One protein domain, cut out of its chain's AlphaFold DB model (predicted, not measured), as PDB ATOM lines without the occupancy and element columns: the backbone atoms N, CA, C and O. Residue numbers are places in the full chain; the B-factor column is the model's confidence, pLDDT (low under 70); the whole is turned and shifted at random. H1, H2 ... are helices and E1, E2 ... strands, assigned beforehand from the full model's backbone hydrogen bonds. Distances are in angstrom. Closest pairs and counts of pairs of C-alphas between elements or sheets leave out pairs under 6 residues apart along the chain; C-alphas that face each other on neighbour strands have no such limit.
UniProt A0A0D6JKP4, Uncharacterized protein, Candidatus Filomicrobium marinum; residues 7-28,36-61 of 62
ATOM      1  N   ASP A   7     -63.579 137.560  81.893       83.25
ATOM      2  CA  ASP A   7     -62.716 136.840  80.974       83.25
ATOM      3  C   ASP A   7     -62.937 137.411  79.576       83.25
ATOM      4  O   ASP A   7     -64.059 137.434  79.065       83.25
ATOM      5  N   LEU A   8     -61.864 137.898  78.956       71.38
ATOM      6  CA  LEU A   8     -61.908 138.379  77.585       71.38
ATOM      7  C   LEU A   8     -60.707 137.831  76.822       71.38
ATOM      8  O   LEU A   8     -59.549 138.090  77.161       71.38
ATOM      9  N   ASN A   9     -60.995 137.031  75.797       72.44
ATOM     10  CA  ASN A   9     -60.022 136.191  75.101       72.44
ATOM     11  C   ASN A   9     -59.305 135.218  76.059       72.44
ATOM     12  O   ASN A   9     -59.919 134.289  76.575       72.44
ATOM     13  N   THR A  10     -58.002 135.410  76.273       73.06
ATOM     14  CA  THR A  10     -57.128 134.556  77.097       73.06
ATOM     15  C   THR A  10     -56.758 135.183  78.441       73.06
ATOM     16  O   THR A  10     -55.907 134.641  79.147       73.06
ATOM     17  N   LYS A  11     -57.355 136.328  78.806       78.94
ATOM     18  CA  LYS A  11     -57.018 137.051  80.036       78.94
ATOM     19  C   LYS A  11     -58.244 137.344  80.885       78.94
ATOM     20  O   LYS A  11     -59.277 137.787  80.387       78.94
ATOM     21  N   LYS A  12     -58.058 137.148  82.188       86.88
ATOM     22  CA  LYS A  12     -58.971 137.580  83.238       86.88
ATOM     23  C   LYS A  12     -58.526 138.947  83.740       86.88
ATOM     24  O   LYS A  12     -57.372 139.090  84.144       86.88
ATOM     25  N   VAL A  13     -59.426 139.926  83.736       87.88
ATOM     26  CA  VAL A  13     -59.164 141.261  84.298       87.88
ATOM     27  C   VAL A  13     -60.157 141.599  85.395       87.88
ATOM     28  O   VAL A  13     -61.299 141.142  85.386       87.88
ATOM     29  N   ILE A  14     -59.705 142.409  86.345       90.50
ATOM     30  CA  ILE A  14     -60.488 142.865  87.491       90.50
ATOM     31  C   ILE A  14     -61.155 144.199  87.148       90.50
ATOM     32  O   ILE A  14     -60.501 145.118  86.655       90.50
ATOM     33  N   LEU A  15     -62.444 144.341  87.445       90.75
ATOM     34  CA  LEU A  15     -63.144 145.616  87.313       90.75
ATOM     35  C   LEU A  15     -63.237 146.298  88.676       90.75
ATOM     36  O   LEU A  15     -63.800 145.751  89.623       90.75
ATOM     37  N   LEU A  16     -62.695 147.511  88.772       89.75
ATOM     38  CA  LEU A  16     -62.733 148.311  89.999       89.75
ATOM     39  C   LEU A  16     -63.914 149.291  90.023       89.75
ATOM     40  O   LEU A  16     -64.359 149.700  91.093       89.75
ATOM     41  N   SER A  17     -64.437 149.665  88.853       88.94
ATOM     42  CA  SER A  17     -65.641 150.487  88.692       88.94
ATOM     43  C   SER A  17     -66.254 150.276  87.303       88.94
ATOM     44  O   SER A  17     -65.709 149.526  86.499       88.94
ATOM     45  N   GLY A  18     -67.384 150.927  87.005       88.81
ATOM     46  CA  GLY A  18     -68.017 150.829  85.683       88.81
ATOM     47  C   GLY A  18     -68.751 149.517  85.439       88.81
ATOM     48  O   GLY A  18     -68.876 149.093  84.293       88.81
ATOM     49  N   TYR A  19     -69.222 148.875  86.504       89.38
ATOM     50  CA  TYR A  19     -70.015 147.660  86.434       89.38
ATOM     51  C   TYR A  19     -71.234 147.750  87.354       89.38
ATOM     52  O   TYR A  19     -71.250 148.529  88.309       89.38
ATOM     53  N   GLN A  20     -72.238 146.928  87.073       85.50
ATOM     54  CA  GLN A  20     -73.418 146.743  87.902       85.50
ATOM     55  C   GLN A  20     -73.680 145.248  88.077       85.50
ATOM     56  O   GLN A  20     -73.636 144.489  87.111       85.50
ATOM     57  N   TRP A  21     -73.932 144.823  89.313       79.38
ATOM     58  CA  TRP A  21     -74.397 143.466  89.583       79.38
ATOM     59  C   TRP A  21     -75.851 143.343  89.130       79.38
ATOM     60  O   TRP A  21     -76.670 144.214  89.431       79.38
ATOM     61  N   SER A  22     -76.160 142.295  88.372       73.75
ATOM     62  CA  SER A  22     -77.540 141.953  88.049       73.75
ATOM     63  C   SER A  22     -78.202 141.354  89.291       73.75
ATOM     64  O   SER A  22     -77.762 140.320  89.784       73.75
ATOM     65  N   ASP A  23     -79.269 141.977  89.794       65.44
ATOM     66  CA  ASP A  23     -80.005 141.500  90.980       65.44
ATOM     67  C   ASP A  23     -80.828 140.215  90.717       65.44
ATOM     68  O   ASP A  23     -81.461 139.685  91.628       65.44
ATOM     69  N   ASN A  24     -80.861 139.715  89.475       57.56
ATOM     70  CA  ASN A  24     -81.899 138.795  88.994       57.56
ATOM     71  C   ASN A  24     -81.449 137.364  88.665       57.56
ATOM     72  O   ASN A  24     -82.228 136.609  88.079       57.56
ATOM     73  N   SER A  25     -80.246 136.945  89.043       48.75
ATOM     74  CA  SER A  25     -79.777 135.594  88.728       48.75
ATOM     75  C   SER A  25     -79.044 134.948  89.898       48.75
ATOM     76  O   SER A  25     -78.206 135.548  90.560       48.75
ATOM     77  N   THR A  26     -79.355 133.672  90.125       56.94
ATOM     78  CA  THR A  26     -78.589 132.734  90.961       56.94
ATOM     79  C   THR A  26     -77.128 132.586  90.521       56.94
ATOM     80  O   THR A  26     -76.330 132.038  91.275       56.94
ATOM     81  N   ASP A  27     -76.791 133.098  89.335       55.47
ATOM     82  CA  ASP A  27     -75.438 133.342  88.856       55.47
ATOM     83  C   ASP A  27     -75.130 134.843  88.943       55.47
ATOM     84  O   ASP A  27     -75.891 135.676  88.450       55.47
ATOM     85  N   GLU A  28     -74.015 135.183  89.583       62.78
ATOM     86  CA  GLU A  28     -73.485 136.536  89.769       62.78
ATOM     87  C   GLU A  28     -73.094 137.192  88.423       62.78
ATOM     88  O   GLU A  28     -71.920 137.320  88.074       62.78
ATOM     89  N   GLU A  36     -67.539 147.328  74.841       90.12
ATOM     90  CA  GLU A  36     -66.690 147.481  73.643       90.12
ATOM     91  C   GLU A  36     -65.504 148.443  73.859       90.12
ATOM     92  O   GLU A  36     -64.398 148.232  73.355       90.12
ATOM     93  N   LYS A  37     -65.703 149.501  74.658       91.56
ATOM     94  CA  LYS A  37     -64.626 150.436  75.013       91.56
ATOM     95  C   LYS A  37     -63.636 149.796  75.978       91.56
ATOM     96  O   LYS A  37     -62.445 150.045  75.852       91.56
ATOM     97  N   LEU A  38     -64.113 148.975  76.914       89.94
ATOM     98  CA  LEU A  38     -63.233 148.207  77.792       89.94
ATOM     99  C   LEU A  38     -62.384 147.230  76.981       89.94
ATOM    100  O   LEU A  38     -61.175 147.198  77.162       89.94
ATOM    101  N   GLN A  39     -62.998 146.496  76.051       89.81
ATOM    102  CA  GLN A  39     -62.292 145.567  75.165       89.81
ATOM    103  C   GLN A  39     -61.167 146.274  74.402       89.81
ATOM    104  O   GLN A  39     -60.029 145.814  74.409       89.81
ATOM    105  N   THR A  40     -61.464 147.449  73.840       91.31
ATOM    106  CA  THR A  40     -60.472 148.275  73.138       91.31
ATOM    107  C   THR A  40     -59.297 148.660  74.047       91.31
ATOM    108  O   THR A  40     -58.141 148.606  73.631       91.31
ATOM    109  N   GLU A  41     -59.565 149.052  75.293       90.31
ATOM    110  CA  GLU A  41     -58.516 149.441  76.244       90.31
ATOM    111  C   GLU A  41     -57.727 148.235  76.776       90.31
ATOM    112  O   GLU A  41     -56.519 148.338  76.971       90.31
ATOM    113  N   MET A  42     -58.357 147.067  76.920       88.94
ATOM    114  CA  MET A  42     -57.679 145.809  77.256       88.94
ATOM    115  C   MET A  42     -56.718 145.346  76.155       88.94
ATOM    116  O   MET A  42     -55.634 144.844  76.451       88.94
ATOM    117  N   GLU A  43     -57.084 145.530  74.885       89.12
ATOM    118  CA  GLU A  43     -56.203 145.234  73.750       89.12
ATOM    119  C   GLU A  43     -55.016 146.204  73.671       89.12
ATOM    120  O   GLU A  43     -53.908 145.802  73.315       89.12
ATOM    121  N   ARG A  44     -55.226 147.474  74.037       90.88
ATOM    122  CA  ARG A  44     -54.172 148.502  74.089       90.88
ATOM    123  C   ARG A  44     -53.219 148.317  75.266       90.88
ATOM    124  O   ARG A  44     -52.024 148.557  75.124       90.88
ATOM    125  N   HIS A  45     -53.742 147.881  76.409       88.56
ATOM    126  CA  HIS A  45     -53.017 147.742  77.668       88.56
ATOM    127  C   HIS A  45     -52.946 146.278  78.086       88.56
ATOM    128  O   HIS A  45     -53.554 145.844  79.063       88.56
ATOM    129  N   THR A  46     -52.200 145.493  77.311       85.19
ATOM    130  CA  THR A  46     -52.136 144.038  77.503       85.19
ATOM    131  C   THR A  46     -51.523 143.611  78.843       85.19
ATOM    132  O   THR A  46     -51.728 142.478  79.273       85.19
ATOM    133  N   ASP A  47     -50.761 144.475  79.499       88.75
ATOM    134  CA  ASP A  47     -50.141 144.271  80.807       88.75
ATOM    135  C   ASP A  47     -51.067 144.628  81.982       88.75
ATOM    136  O   ASP A  47     -50.789 144.246  83.118       88.75
ATOM    137  N   ALA A  48     -52.186 145.306  81.719       89.06
ATOM    138  CA  ALA A  48     -53.128 145.711  82.748       89.06
ATOM    139  C   ALA A  48     -53.921 144.515  83.299       89.06
ATOM    140  O   ALA A  48     -54.558 143.758  82.565       89.06
ATOM    141  N   VAL A  49     -53.916 144.381  84.625       89.75
ATOM    142  CA  VAL A  49     -54.659 143.343  85.360       89.75
ATOM    143  C   VAL A  49     -56.002 143.839  85.892       89.75
ATOM    144  O   VAL A  49     -56.866 143.040  86.254       89.75
ATOM    145  N   ALA A  50     -56.188 145.157  85.937       92.19
ATOM    146  CA  ALA A  50     -57.368 145.799  86.483       92.19
ATOM    147  C   ALA A  50     -57.724 147.064  85.694       92.19
ATOM    148  O   ALA A  50     -56.847 147.737  85.154       92.19
ATOM    149  N   PHE A  51     -59.014 147.392  85.645       93.06
ATOM    150  CA  PHE A  51     -59.533 148.554  84.929       93.06
ATOM    151  C   PHE A  51     -60.556 149.325  85.767       93.06
ATOM    152  O   PHE A  51     -61.351 148.747  86.512       93.06
ATOM    153  N   CYS A  52     -60.555 150.649  85.608       93.25
ATOM    154  CA  CYS A  52     -61.561 151.554  86.161       93.25
ATOM    155  C   CYS A  52     -62.300 152.274  85.035       93.25
ATOM    156  O   CYS A  52     -61.703 152.642  84.025       93.25
ATOM    157  N   TYR A  53     -63.574 152.568  85.255       92.88
ATOM    158  CA  TYR A  53     -64.336 153.491  84.430       92.88
ATOM    159  C   TYR A  53     -64.400 154.865  85.099       92.88
ATOM    160  O   TYR A  53     -65.024 155.032  86.151       92.88
ATOM    161  N   VAL A  54     -63.744 155.853  84.492       91.56
ATOM    162  CA  VAL A  54     -63.652 157.228  85.000       91.56
ATOM    163  C   VAL A  54     -63.994 158.199  83.875       91.56
ATOM    164  O   VAL A  54     -63.462 158.106  82.770       91.56
ATOM    165  N   SER A  55     -64.917 159.128  84.142       90.00
ATOM    166  CA  SER A  55     -65.316 160.186  83.199       90.00
ATOM    167  C   SER A  55     -65.667 159.678  81.788       90.00
ATOM    168  O   SER A  55     -65.318 160.298  80.785       90.00
ATOM    169  N   GLY A  56     -66.357 158.536  81.701       90.31
ATOM    170  CA  GLY A  56     -66.807 157.970  80.427       90.31
ATOM    171  C   GLY A  56     -65.756 157.150  79.664       90.31
ATOM    172  O   GLY A  56     -65.972 156.834  78.488       90.31
ATOM    173  N   LYS A  57     -64.617 156.840  80.297       91.56
ATOM    174  CA  LYS A  57     -63.499 156.102  79.699       91.56
ATOM    175  C   LYS A  57     -63.047 154.963  80.599       91.56
ATOM    176  O   LYS A  57     -63.022 155.109  81.818       91.56
ATOM    177  N   TRP A  58     -62.650 153.862  79.973       94.06
ATOM    178  CA  TRP A  58     -61.911 152.806  80.647       94.06
ATOM    179  C   TRP A  58     -60.438 153.187  80.721       94.06
ATOM    180  O   TRP A  58     -59.883 153.711  79.760       94.06
ATOM    181  N   VAL A  59     -59.835 152.975  81.884       93.19
ATOM    182  CA  VAL A  59     -58.420 153.234  82.141       93.19
ATOM    183  C   VAL A  59     -57.825 152.063  82.919       93.19
ATOM    184  O   VAL A  59     -58.487 151.559  83.834       93.19
ATOM    185  N   PRO A  60     -56.600 151.624  82.587       92.38
ATOM    186  CA  PRO A  60     -55.859 150.680  83.411       92.38
ATOM    187  C   PRO A  60     -55.726 151.205  84.839       92.38
ATOM    188  O   PRO A  60     -55.401 152.375  85.052       92.38
ATOM    189  N   ALA A  61     -55.976 150.341  85.812       85.62
ATOM    190  CA  ALA A  61     -55.620 150.603  87.194       85.62
ATOM    191  C   ALA A  61     -54.171 150.152  87.415       85.62
ATOM    192  O   ALA A  61     -53.810 149.038  87.032       85.62
TER     193      ALA A  61
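What this domain is: This is residues 7 to 28 and 36 to 61 of the 62 residues of an uncharacterized protein of Candidatus Filomicrobium marinum (UniProt A0A0D6JKP4). A small twisted sheet of E1, E3 and E4 has helix H1 packed on it, mostly at E4, and from this compact body residues 20 to 28 stick out as an arm. The 48 printed residues include E1, E2, H1, E3 and E4 in chain order, a mixed class of helices and strands. The sheet, E1 E3 E4, is mixed; the whole is only just loose, close to compact, with a radius of gyration of the C-alphas of 11.6 A and spans of 33, 28 and 17 A.

How they stand to each other: E1, residues 11 to 15, is parallel to its neighbour E3, residues 50 to 54, at 42 degrees; N 51 and O 14 are 2.9 A apart, within hydrogen-bond range. E2, residues 19 to 21, pairs with no named strand. H1, residues 36 to 44, is on the sheet, with every O i to N i+4 pair within hydrogen-bond range. E3 and E4, residues 57 to 60, form an antiparallel hairpin, with N 52 and O 59 2.9 A apart. The closest C-alphas of H1 and E4 are Leu 38 and Trp 58, 5.6 A.

Where its parts are: E1 begins at C-alpha 11 (-57.018, 137.051, 80.036) and spans 12.8 A; H1 spans 12.6 A and E3 13.1 A. E4 ends at C-alpha 60 (-55.859, 150.680, 83.411).

The domain as a whole: Residues 29 to 35 are not printed; C-alphas 28 and 36 are 20.6 A apart. Residues 23 to 28 have pLDDT under 70.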